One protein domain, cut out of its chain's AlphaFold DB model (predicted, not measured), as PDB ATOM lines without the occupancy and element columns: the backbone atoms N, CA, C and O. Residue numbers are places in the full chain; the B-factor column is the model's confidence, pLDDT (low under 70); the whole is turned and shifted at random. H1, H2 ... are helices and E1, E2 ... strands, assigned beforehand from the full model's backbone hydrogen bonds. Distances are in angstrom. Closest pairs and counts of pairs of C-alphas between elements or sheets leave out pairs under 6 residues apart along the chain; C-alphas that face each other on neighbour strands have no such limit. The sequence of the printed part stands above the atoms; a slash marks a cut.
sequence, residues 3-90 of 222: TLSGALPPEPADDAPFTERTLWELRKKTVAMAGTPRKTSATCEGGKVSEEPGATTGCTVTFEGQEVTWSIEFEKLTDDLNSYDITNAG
ATOM      1  N   THR A   3      55.805  93.869 112.139       49.06
ATOM      2  CA  THR A   3      54.826  92.784 112.073       49.06
ATOM      3  C   THR A   3      54.324  92.626 110.636       49.06
ATOM      4  O   THR A   3      54.305  93.588 109.863       49.06
ATOM      5  N   LEU A   4      53.906  91.410 110.270       55.25
ATOM      6  CA  LEU A   4      53.319  91.077 108.961       55.25
ATOM      7  C   LEU A   4      52.155  92.007 108.549       55.25
ATOM      8  O   LEU A   4      51.869  92.119 107.360       55.25
ATOM      9  N   SER A   5      51.550  92.731 109.502       56.25
ATOM     10  CA  SER A   5      50.453  93.690 109.301       56.25
ATOM     11  C   SER A   5      50.703  94.795 108.268       56.25
ATOM     12  O   SER A   5      49.744  95.423 107.841       56.25
ATOM     13  N   GLY A   6      51.952  95.078 107.878       66.00
ATOM     14  CA  GLY A   6      52.254  96.058 106.822       66.00
ATOM     15  C   GLY A   6      52.481  95.462 105.427       66.00
ATOM     16  O   GLY A   6      52.562  96.209 104.453       66.00
ATOM     17  N   ALA A   7      52.637  94.140 105.329       81.75
ATOM     18  CA  ALA A   7      53.038  93.449 104.102       81.75
ATOM     19  C   ALA A   7      51.846  92.885 103.320       81.75
ATOM     20  O   ALA A   7      51.822  92.924 102.087       81.75
ATOM     21  N   LEU A   8      50.852  92.393 104.058       89.19
ATOM     22  CA  LEU A   8      49.624  91.814 103.530       89.19
ATOM     23  C   LEU A   8      48.430  92.700 103.904       89.19
ATOM     24  O   LEU A   8      48.430  93.290 104.988       89.19
ATOM     25  N   PRO A   9      47.403  92.802 103.043       89.81
ATOM     26  CA  PRO A   9      46.103  93.304 103.480       89.81
ATOM     27  C   PRO A   9      45.504  92.368 104.553       89.81
ATOM     28  O   PRO A   9      46.013  91.254 104.740       89.81
ATOM     29  N   PRO A  10      44.426  92.789 105.244       92.38
ATOM     30  CA  PRO A  10      43.683  91.905 106.136       92.38
ATOM     31  C   PRO A  10      43.355  90.576 105.456       92.38
ATOM     32  O   PRO A  10      43.088  90.542 104.254       92.38
ATOM     33  N   GLU A  11      43.423  89.498 106.230       93.94
ATOM     34  CA  GLU A  11      43.002  88.180 105.767       93.94
ATOM     35  C   GLU A  11      41.507  88.223 105.419       93.94
ATOM     36  O   GLU A  11      40.721  88.765 106.207       93.94
ATOM     37  N   PRO A  12      41.115  87.743 104.227       95.31
ATOM     38  CA  PRO A  12      39.715  87.683 103.846       95.31
ATOM     39  C   PRO A  12      38.954  86.707 104.748       95.31
ATOM     40  O   PRO A  12      39.526  85.761 105.286       95.31
ATOM     41  N   ALA A  13      37.649  86.935 104.903       95.62
ATOM     42  CA  ALA A  13      36.780  86.010 105.624       95.62
ATOM     43  C   ALA A  13      36.666  84.661 104.889       95.62
ATOM     44  O   ALA A  13      36.880  84.577 103.678       95.62
ATOM     45  N   ASP A  14      36.283  83.607 105.611       90.50
ATOM     46  CA  ASP A  14      36.163  82.257 105.042       90.50
ATOM     47  C   ASP A  14      35.140  82.179 103.893       90.50
ATOM     48  O   ASP A  14      35.307  81.383 102.964       90.50
ATOM     49  N   ASP A  15      34.110  83.027 103.934       93.06
ATOM     50  CA  ASP A  15      33.046  83.156 102.934       93.06
ATOM     51  C   ASP A  15      33.344  84.197 101.837       93.06
ATOM     52  O   ASP A  15      32.508  84.430 100.960       93.06
ATOM     53  N   ALA A  16      34.533  84.810 101.851       96.00
ATOM     54  CA  ALA A  16      34.959  85.717 100.795       96.00
ATOM     55  C   ALA A  16      35.080  84.986  99.440       96.00
ATOM     56  O   ALA A  16      35.367  83.783  99.402       96.00
ATOM     57  N   PRO A  17      34.924  85.700  98.306       95.62
ATOM     58  CA  PRO A  17      35.058  85.110  96.977       95.62
ATOM     59  C   PRO A  17      36.373  84.343  96.803       95.62
ATOM     60  O   PRO A  17      37.435  84.822  97.204       95.62
ATOM     61  N   PHE A  18      36.327  83.189  96.128       93.88
ATOM     62  CA  PHE A  18      37.498  82.324  95.932       93.88
ATOM     63  C   PHE A  18      38.712  83.083  95.372       93.88
ATOM     64  O   PHE A  18      39.816  82.982  95.899       93.88
ATOM     65  N   THR A  19      38.495  83.931  94.360       96.06
ATOM     66  CA  THR A  19      39.555  84.780  93.784       96.06
ATOM     67  C   THR A  19      40.223  85.675  94.833       96.06
ATOM     68  O   THR A  19      41.440  85.839  94.806       96.06
ATOM     69  N   GLU A  20      39.461  86.259  95.759       97.00
ATOM     70  CA  GLU A  20      40.006  87.136  96.800       97.00
ATOM     71  C   GLU A  20      40.907  86.358  97.764       97.00
ATOM     72  O   GLU A  20      42.037  86.777  98.032       97.00
ATOM     73  N   ARG A  21      40.441  85.187  98.209       96.38
ATOM     74  CA  ARG A  21      41.203  84.269  99.063       96.38
ATOM     75  C   ARG A  21      42.490  83.803  98.385       96.38
ATOM     76  O   ARG A  21      43.561  83.889  98.982       96.38
ATOM     77  N   THR A  22      42.412  83.410  97.115       96.25
ATOM     78  CA  THR A  22      43.576  82.981  96.330       96.25
ATOM     79  C   THR A  22      44.589  84.110  96.166       96.25
ATOM     80  O   THR A  22      45.768  83.918  96.443       96.25
ATOM     81  N   LEU A  23      44.157  85.322  95.799       97.38
ATOM     82  CA  LEU A  23      45.062  86.471  95.684       97.38
ATOM     83  C   LEU A  23      45.755  86.807  97.012       97.38
ATOM     84  O   LEU A  23      46.916  87.219  97.004       97.38
ATOM     85  N   TRP A  24      45.063  86.646  98.142       96.94
ATOM     86  CA  TRP A  24      45.665  86.826  99.459       96.94
ATOM     87  C   TRP A  24      46.729  85.761  99.756       96.94
ATOM     88  O   TRP A  24      47.849  86.109 100.140       96.94
ATOM     89  N   GLU A  25      46.431  84.485  99.496       96.12
ATOM     90  CA  GLU A  25      47.388  83.385  99.673       96.12
ATOM     91  C   GLU A  25      48.620  83.530  98.768       96.12
ATOM     92  O   GLU A  25      49.746  83.333  99.225       96.12
ATOM     93  N   LEU A  26      48.454  83.979  97.519       97.06
ATOM     94  CA  LEU A  26      49.586  84.261  96.627       97.06
ATOM     95  C   LEU A  26      50.512  85.341  97.191       97.06
ATOM     96  O   LEU A  26      51.732  85.177  97.205       97.06
ATOM     97  N   ARG A  27      49.948  86.434  97.719       97.19
ATOM     98  CA  ARG A  27      50.736  87.493  98.372       97.19
ATOM     99  C   ARG A  27      51.490  86.953  99.579       97.19
ATOM    100  O   ARG A  27      52.670  87.258  99.749       97.19
ATOM    101  N   LYS A  28      50.832  86.138 100.403       95.69
ATOM    102  CA  LYS A  28      51.431  85.494 101.578       95.69
ATOM    103  C   LYS A  28      52.579  84.563 101.190       95.69
ATOM    104  O   LYS A  28      53.661  84.699 101.765       95.69
ATOM    105  N   LYS A  29      52.394  83.704 100.181       95.88
ATOM    106  CA  LYS A  29      53.456  82.855  99.620       95.88
ATOM    107  C   LYS A  29      54.635  83.689  99.107       95.88
ATOM    108  O   LYS A  29      55.773  83.416  99.479       95.88
ATOM    109  N   THR A  30      54.391  84.756  98.341       96.56
ATOM    110  CA  THR A  30      55.459  85.645  97.847       96.56
ATOM    111  C   THR A  30      56.204  86.368  98.977       96.56
ATOM    112  O   THR A  30      57.428  86.457  98.939       96.56
ATOM    113  N   VAL A  31      55.510  86.855 100.012       95.56
ATOM    114  CA  VAL A  31      56.159  87.474 101.185       95.56
ATOM    115  C   VAL A  31      57.020  86.462 101.943       95.56
ATOM    116  O   VAL A  31      58.123  86.803 102.379       95.56
ATOM    117  N   ALA A  32      56.540  85.224 102.088       94.06
ATOM    118  CA  ALA A  32      57.299  84.144 102.710       94.06
ATOM    119  C   ALA A  32      58.561  83.807 101.900       94.06
ATOM    120  O   ALA A  32      59.651  83.797 102.468       94.06
ATOM    121  N   MET A  33      58.429  83.643 100.579       94.88
ATOM    122  CA  MET A  33      59.545  83.428  99.648       94.88
ATOM    123  C   MET A  33      60.600  84.539  99.751       94.88
ATOM    124  O   MET A  33      61.793  84.266  99.872       94.88
ATOM    125  N   ALA A  34      60.171  85.803  99.777       95.56
ATOM    126  CA  ALA A  34      61.076  86.942  99.890       95.56
ATOM    127  C   ALA A  34      61.768  87.043 101.265       95.56
ATOM    128  O   ALA A  34      62.722  87.810 101.418       95.56
ATOM    129  N   GLY A  35      61.278  86.334 102.290       93.88
ATOM    130  CA  GLY A  35      61.820  86.334 103.652       93.88
ATOM    131  C   GLY A  35      61.713  87.682 104.379       93.88
ATOM    132  O   GLY A  35      62.317  87.878 105.438       93.88
ATOM    133  N   THR A  36      60.971  88.647 103.822       91.75
ATOM    134  CA  THR A  36      60.828  89.987 104.395       91.75
ATOM    135  C   THR A  36      59.408  90.530 104.240       91.75
ATOM    136  O   THR A  36      58.824  90.437 103.162       91.75
ATOM    137  N   PRO A  37      58.835  91.140 105.297       91.88
ATOM    138  CA  PRO A  37      57.503  91.720 105.217       91.88
ATOM    139  C   PRO A  37      57.559  93.039 104.437       91.88
ATOM    140  O   PRO A  37      57.925  94.083 104.989       91.88
ATOM    141  N   ARG A  38      57.197  92.991 103.154       91.69
ATOM    142  CA  ARG A  38      57.032  94.160 102.279       91.69
ATOM    143  C   ARG A  38      55.669  94.160 101.612       91.69
ATOM    144  O   ARG A  38      54.996  93.135 101.553       91.69
ATOM    145  N   LYS A  39      55.259  95.338 101.144       91.12
ATOM    146  CA  LYS A  39      53.954  95.522 100.521       91.12
ATOM    147  C   LYS A  39      53.892  94.750  99.207       91.12
ATOM    148  O   LYS A  39      54.821  94.801  98.403       91.12
ATOM    149  N   THR A  40      52.757  94.101  98.987       95.06
ATOM    150  CA  THR A  40      52.465  93.363  97.761       95.06
ATOM    151  C   THR A  40      51.153  93.810  97.122       95.06
ATOM    152  O   THR A  40      50.243  94.312  97.789       95.06
ATOM    153  N   SER A  41      51.045  93.609  95.814       96.31
ATOM    154  CA  SER A  41      49.782  93.606  95.069       96.31
ATOM    155  C   SER A  41      49.669  92.308  94.282       96.31
ATOM    156  O   SER A  41      50.678  91.666  94.029       96.31
ATOM    157  N   ALA A  42      48.458  91.901  93.913       97.31
ATOM    158  CA  ALA A  42      48.253  90.685  93.133       97.31
ATOM    159  C   ALA A  42      47.034  90.813  92.229       97.31
ATOM    160  O   ALA A  42      46.042  91.419  92.649       97.31
ATOM    161  N   THR A  43      47.120  90.221  91.041       97.81
ATOM    162  CA  THR A  43      46.069  90.185  90.017       97.81
ATOM    163  C   THR A  43      46.110  88.860  89.263       97.81
ATOM    164  O   THR A  43      47.193  88.319  89.064       97.81
ATOM    165  N   CYS A  44      44.963  88.378  88.791       97.81
ATOM    166  CA  CYS A  44      44.879  87.219  87.899       97.81
ATOM    167  C   CYS A  44      44.444  87.633  86.491       97.81
ATOM    168  O   CYS A  44      43.775  88.657  86.312       97.81
ATOM    169  N   GLU A  45      44.813  86.829  85.501       95.94
ATOM    170  CA  GLU A  45      44.341  86.946  84.125       95.94
ATOM    171  C   GLU A  45      42.807  86.984  84.083       95.94
ATOM    172  O   GLU A  45      42.120  86.288  84.826       95.94
ATOM    173  N   GLY A  46      42.239  87.877  83.268       94.50
ATOM    174  CA  GLY A  46      40.784  88.066  83.215       94.50
ATOM    175  C   GLY A  46      40.147  88.613  84.505       94.50
ATOM    176  O   GLY A  46      38.924  88.731  84.569       94.50
ATOM    177  N   GLY A  47      40.944  88.971  85.519       95.44
ATOM    178  CA  GLY A  47      40.486  89.555  86.781       95.44
ATOM    179  C   GLY A  47      39.913  88.558  87.791       95.44
ATOM    180  O   GLY A  47      39.490  88.982  88.865       95.44
ATOM    181  N   LYS A  48      39.898  87.257  87.480       96.31
ATOM    182  CA  LYS A  48      39.393  86.205  88.369       96.31
ATOM    183  C   LYS A  48      40.107  84.885  88.133       96.31
ATOM    184  O   LYS A  48      40.602  84.647  87.039       96.31
ATOM    185  N   VAL A  49      40.102  84.021  89.140       95.00
ATOM    186  CA  VAL A  49      40.522  82.629  88.970       95.00
ATOM    187  C   VAL A  49      39.384  81.839  88.327       95.00
ATOM    188  O   VAL A  49      38.230  81.987  88.729       95.00
ATOM    189  N   SER A  50      39.692  81.042  87.304       93.44
ATOM    190  CA  SER A  50      38.738  80.085  86.742       93.44
ATOM    191  C   SER A  50      38.578  78.902  87.689       93.44
ATOM    192  O   SER A  50      39.572  78.278  88.035       93.44
ATOM    193  N   GLU A  51      37.341  78.588  88.069       91.19
ATOM    194  CA  GLU A  51      36.981  77.412  88.882       91.19
ATOM    195  C   GLU A  51      36.489  76.244  87.999       91.19
ATOM    196  O   GLU A  51      35.873  75.294  88.477       91.19
ATOM    197  N   GLU A  52      36.703  76.331  86.680       90.25
ATOM    198  CA  GLU A  52      36.368  75.262  85.738       90.25
ATOM    199  C   GLU A  52      37.372  74.098  85.865       90.25
ATOM    200  O   GLU A  52      38.579  74.336  85.807       90.25
ATOM    201  N   PRO A  53      36.914  72.836  85.993       89.38
ATOM    202  CA  PRO A  53      37.811  71.688  86.102       89.38
ATOM    203  C   PRO A  53      38.773  71.560  84.913       89.38
ATOM    204  O   PRO A  53      38.366  71.522  83.751       89.38
ATOM    205  N   GLY A  54      40.064  71.435  85.211       88.81
ATOM    206  CA  GLY A  54      41.150  71.392  84.235       88.81
ATOM    207  C   GLY A  54      41.548  72.752  83.657       88.81
ATOM    208  O   GLY A  54      42.353  72.781  82.726       88.81
ATOM    209  N   ALA A  55      40.982  73.859  84.146       92.50
ATOM    210  CA  ALA A  55      41.416  75.192  83.759       92.50
ATOM    211  C   ALA A  55      42.650  75.622  84.557       92.50
ATOM    212  O   ALA A  55      42.754  75.392  85.762       92.50
ATOM    213  N   THR A  56      43.544  76.332  83.874       96.00
ATOM    214  CA  THR A  56      44.707  76.982  84.473       96.00
ATOM    215  C   THR A  56      44.547  78.492  84.366       96.00
ATOM    216  O   THR A  56      44.231  79.006  83.292       96.00
ATOM    217  N   THR A  57      44.763  79.214  85.464       97.50
ATOM    218  CA  THR A  57      44.753  80.682  85.489       97.50
ATOM    219  C   THR A  57      46.114  81.220  85.912       97.50
ATOM    220  O   THR A  57      46.604  80.875  86.988       97.50
ATOM    221  N   GLY A  58      46.699  82.111  85.106       97.94
ATOM    222  CA  GLY A  58      47.891  82.859  85.490       97.94
ATOM    223  C   GLY A  58      47.563  83.996  86.458       97.94
ATOM    224  O   GLY A  58      46.622  84.767  86.248       97.94
ATOM    225  N   CYS A  59      48.353  84.137  87.516       98.31
ATOM    226  CA  CYS A  59      48.276  85.258  88.443       98.31
ATOM    227  C   CYS A  59      49.665  85.846  88.696       98.31
ATOM    228  O   CYS A  59      50.651  85.125  88.816       98.31
ATOM    229  N   THR A  60      49.738  87.164  88.836       98.31
ATOM    230  CA  THR A  60      50.982  87.891  89.099       98.31
ATOM    231  C   THR A  60      50.888  88.591  90.440       98.31
ATOM    232  O   THR A  60      49.930  89.322  90.707       98.31
ATOM    233  N   VAL A  61      51.902  88.393  91.278       98.06
ATOM    234  CA  VAL A  61      52.136  89.165  92.499       98.06
ATOM    235  C   VAL A  61      53.270  90.148  92.239       98.06
ATOM    236  O   VAL A  61      54.327  89.759  91.757       98.06
ATOM    237  N   THR A  62      53.081  91.417  92.590       97.69
ATOM    238  CA  THR A  62      54.152  92.419  92.586       97.69
ATOM    239  C   THR A  62      54.681  92.597  94.003       97.69
ATOM    240  O   THR A  62      53.909  92.912  94.913       97.69
ATOM    241  N   PHE A  63      55.990  92.448  94.189       96.44
ATOM    242  CA  PHE A  63      56.707  92.666  95.445       96.44
ATOM    243  C   PHE A  63      57.817  93.691  95.203       96.44
ATOM    244  O   PHE A  63      58.752  93.414  94.461       96.44
ATOM    245  N   GLU A  64      57.709  94.888  95.793       94.06
ATOM    246  CA  GLU A  64      58.711  95.966  95.629       94.06
ATOM    247  C   GLU A  64      59.104  96.218  94.149       94.06
ATOM    248  O   GLU A  64      60.262  96.449  93.808       94.06
ATOM    249  N   GLY A  65      58.120  96.142  93.245       93.75
ATOM    250  CA  GLY A  65      58.305  96.346  91.803       93.75
ATOM    251  C   GLY A  65      58.783  95.122  91.013       93.75
ATOM    252  O   GLY A  65      58.865  95.213  89.793       93.75
ATOM    253  N   GLN A  66      59.062  93.992  91.668       97.00
ATOM    254  CA  GLN A  66      59.370  92.721  91.010       97.00
ATOM    255  C   GLN A  66      58.110  91.877  90.842       97.00
ATOM    256  O   GLN A  66      57.278  91.816  91.749       97.00
ATOM    257  N   GLU A  67      57.976  91.222  89.695       96.88
ATOM    258  CA  GLU A  67      56.847  90.347  89.388       96.88
ATOM    259  C   GLU A  67      57.177  88.890  89.724       96.88
ATOM    260  O   GLU A  67      58.260  88.392  89.426       96.88
ATOM    261  N   VAL A  68      56.220  88.216  90.358       97.50
ATOM    262  CA  VAL A  68      56.244  86.786  90.668       97.50
ATOM    263  C   VAL A  68      54.999  86.172  90.059       97.50
ATOM    264  O   VAL A  68      53.878  86.510  90.453       97.50
ATOM    265  N   THR A  69      55.191  85.281  89.095       97.25
ATOM    266  CA  THR A  69      54.106  84.588  88.411       97.25
ATOM    267  C   THR A  69      53.753  83.287  89.116       97.25
ATOM    268  O   THR A  69      54.607  82.512  89.548       97.25
ATOM    269  N   TRP A  70      52.454  83.048  89.208       97.81
ATOM    270  CA  TRP A  70      51.843  81.867  89.788       97.81
ATOM    271  C   TRP A  70      50.830  81.297  88.804       97.81
ATOM    272  O   TRP A  70      50.177  82.036  88.068       97.81
ATOM    273  N   SER A  71      50.689  79.982  88.818       97.19
ATOM    274  CA  SER A  71      49.712  79.236  88.045       97.19
ATOM    275  C   SER A  71      48.754  78.553  89.011       97.19
ATOM    276  O   SER A  71      49.197  77.881  89.946       97.19
ATOM    277  N   ILE A  72      47.454  78.764  88.806       96.75
ATOM    278  CA  ILE A  72      46.389  78.125  89.580       96.75
ATOM    279  C   ILE A  72      45.691  77.120  88.682       96.75
ATOM    280  O   ILE A  72      45.089  77.526  87.688       96.75
ATOM    281  N   GLU A  73      45.770  75.838  89.013       94.50
ATOM    282  CA  GLU A  73      45.119  74.768  88.257       94.50
ATOM    283  C   GLU A  73      44.010  74.149  89.096       94.50
ATOM    284  O   GLU A  73      44.249  73.730  90.223       94.50
ATOM    285  N   PHE A  74      42.795  74.100  88.554       88.88
ATOM    286  CA  PHE A  74      41.715  73.315  89.144       88.88
ATOM    287  C   PHE A  74      41.791  71.894  88.612       88.88
ATOM    288  O   PHE A  74      41.718  71.682  87.401       88.88
ATOM    289  N   GLU A  75      41.921  70.917  89.501       85.06
ATOM    290  CA  GLU A  75      42.064  69.527  89.086       85.06
ATOM    291  C   GLU A  75      40.788  69.024  88.393       85.06
ATOM    292  O   GLU A  75      39.658  69.432  88.689       85.06
ATOM    293  N   LYS A  76      40.959  68.116  87.426       75.25
ATOM    294  CA  LYS A  76      39.822  67.421  86.818       75.25
ATOM    295  C   LYS A  76      39.281  66.418  87.827       75.25
ATOM    296  O   LYS A  76      39.994  65.497  88.206       75.25
ATOM    297  N   LEU A  77      38.015  66.588  88.197       70.06
ATOM    298  CA  LEU A  77      37.283  65.720  89.118       70.06
ATOM    299  C   LEU A  77      37.494  64.233  88.796       70.06
ATOM    300  O   LEU A  77      36.977  63.729  87.796       70.06
ATOM    301  N   THR A  78      38.228  63.531  89.660       63.12
ATOM    302  CA  THR A  78      38.178  62.066  89.752       63.12
ATOM    303  C   THR A  78      37.254  61.602  90.879       63.12
ATOM    304  O   THR A  78      36.738  60.496  90.778       63.12
ATOM    305  N   ASP A  79      36.978  62.466  91.869       62.97
ATOM    306  CA  ASP A  79      36.071  62.266  93.011       62.97
ATOM    307  C   ASP A  79      35.374  63.598  93.395       62.97
ATOM    308  O   ASP A  79      35.779  64.656  92.921       62.97
ATOM    309  N   ASP A  80      34.338  63.558  94.250       59.09
ATOM    310  CA  ASP A  80      33.386  64.650  94.590       59.09
ATOM    311  C   ASP A  80      33.973  65.929  95.255       59.09
ATOM    312  O   ASP A  80      33.229  66.744  95.812       59.09
ATOM    313  N   LEU A  81      35.290  66.146  95.225       64.62
ATOM    314  CA  LEU A  81      35.945  67.331  95.784       64.62
ATOM    315  C   LEU A  81      36.754  68.058  94.709       64.62
ATOM    316  O   LEU A  81      37.693  67.509  94.145       64.62
ATOM    317  N   ASN A  82      36.411  69.326  94.467       66.44
ATOM    318  CA  ASN A  82      37.251  70.225  93.682       66.44
ATOM    319  C   ASN A  82      38.508  70.573  94.500       66.44
ATOM    320  O   ASN A  82      38.419  71.302  95.491       66.44
ATOM    321  N   SER A  83      39.665  70.067  94.089       84.88
ATOM    322  CA  SER A  83      40.995  70.505  94.528       84.88
ATOM    323  C   SER A  83      41.582  71.501  93.527       84.88
ATOM    324  O   SER A  83      41.226  71.521  92.347       84.88
ATOM    325  N   TYR A  84      42.475  72.358  94.014       90.00
ATOM    326  CA  TYR A  84      43.252  73.255  93.172       90.00
ATOM    327  C   TYR A  84      44.698  73.303  93.652       90.00
ATOM    328  O   TYR A  84      44.961  73.258  94.856       90.00
ATOM    329  N   ASP A  85      45.608  73.477  92.702       93.00
ATOM    330  CA  ASP A  85      47.033  73.616  92.942       93.00
ATOM    331  C   ASP A  85      47.507  75.033  92.651       93.00
ATOM    332  O   ASP A  85      47.064  75.688  91.707       93.00
ATOM    333  N   ILE A  86      48.448  75.502  93.471       94.88
ATOM    334  CA  ILE A  86      49.156  76.766  93.274       94.88
ATOM    335  C   ILE A  86      50.627  76.461  93.042       94.88
ATOM    336  O   ILE A  86      51.343  76.105  93.980       94.88
ATOM    337  N   THR A  87      51.097  76.696  91.822       95.75
ATOM    338  CA  THR A  87      52.492  76.477  91.429       95.75
ATOM    339  C   THR A  87      53.158  77.785  91.021       95.75
ATOM    340  O   THR A  87      52.518  78.696  90.493       95.75
ATOM    341  N   ASN A  88      54.453  77.928  91.302       95.12
ATOM    342  CA  ASN A  88      55.219  79.059  90.787       95.12
ATOM    343  C   ASN A  88      55.468  78.867  89.283       95.12
ATOM    344  O   ASN A  88      55.860  77.783  88.858       95.12
ATOM    345  N   ALA A  89      55.266  79.913  88.485       94.38
ATOM    346  CA  ALA A  89      55.358  79.853  87.027       94.38
ATOM    347  C   ALA A  89      56.701  80.375  86.476       94.38
ATOM    348  O   ALA A  89      56.767  80.892  85.360       94.38
ATOM    349  N   GLY A  90      57.784  80.239  87.247       93.12
ATOM    350  CA  GLY A  90      59.160  80.429  86.779       93.12
ATOM    351  C   GLY A  90      59.856  81.706  87.256       93.12
ATOM    352  O   GLY A  90      61.028  81.904  86.935       93.12
TER     353      GLY A  90
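What this domain is: This is residues 3 to 90 of the 222 residues of an uncharacterized protein of Streptomyces sp. SID5477 (UniProt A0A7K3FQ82). One helix, H1, packs on one face of a twisted, curled sheet of four antiparallel strands, whose other face is bare. Before the helix, residues 3 to 17 make a long stretch with no named element, which passes over the side of H1 away from the sheet. The 88 printed residues have one named helix and four named strands, in the order H1 E1 E2 E3 E4, and the sheet's order is also E1, E2, E3, E4. The class is mixed, helices and strands. The whole is compact, with a radius of gyration of the C-alphas of 13.4 A, and it spans 41 by 29 by 22 A.

Where its parts are: After residues 3 to 17 comes H1, residues 18 to 34, which begins with C-alpha 18 at (37.498, 82.324, 95.932) and is 24.3 A long. E1 is residues 40 to 44, 13.9 A long, and E2 is residues 56 to 63, 22.6 A long. E3, residues 66 to 74, is the longest strand by residues and measures 26.3 A; its C-alpha 66 is at (59.370, 92.721, 91.010). E4, residues 84 to 88, is 13.5 A long and ends with C-alpha 88 at (55.219, 79.059, 90.787).

How they stand to each other: The strands form a meander, each the antiparallel neighbour of the one before, and each successive pair is a hairpin. E1 and E2 run at 161 degrees, with N 43 and O 60 3.0 A apart, within hydrogen-bond range. E2 and E3 run at 155 degrees, with N 59 and O 70 2.8 A apart, within that range. E3 and E4 run at 153 degrees, and N 71 and O 87 are within range at 2.8 A. The edge strands E1 and E4 are apart. From edge to edge the strands' lines turn by 57 degrees and the way across the sheet turns by 69 degrees. H1 is on the sheet, in two layers, a helix on one face of a sheet. Its closest C-alphas to E1 are those of Leu 23 and Ala 42, 5.9 A; to E2, those of Arg 27 and Val 61, 6.3 A; to E3, those of Thr 30 and Val 68, 7.3 A. H1 and E4 are near each other, with 8 pairs of C-alphas within 10 A. In H1 every O i to N i+4 pair is within hydrogen-bond range.

The domain as a whole: The two C-alphas farthest apart are those of Thr 3 and Thr 78, 41.5 A. The printed part has no cut. The link from E1 to E2 is long, with 11 residues; that from E3 to E4 is short, with 9; those from H1 to E1 and from E2 to E3 are tight. The mean pLDDT of the printed part is 90.4, and residues 3 to 6 and 78 to 82 are under 70.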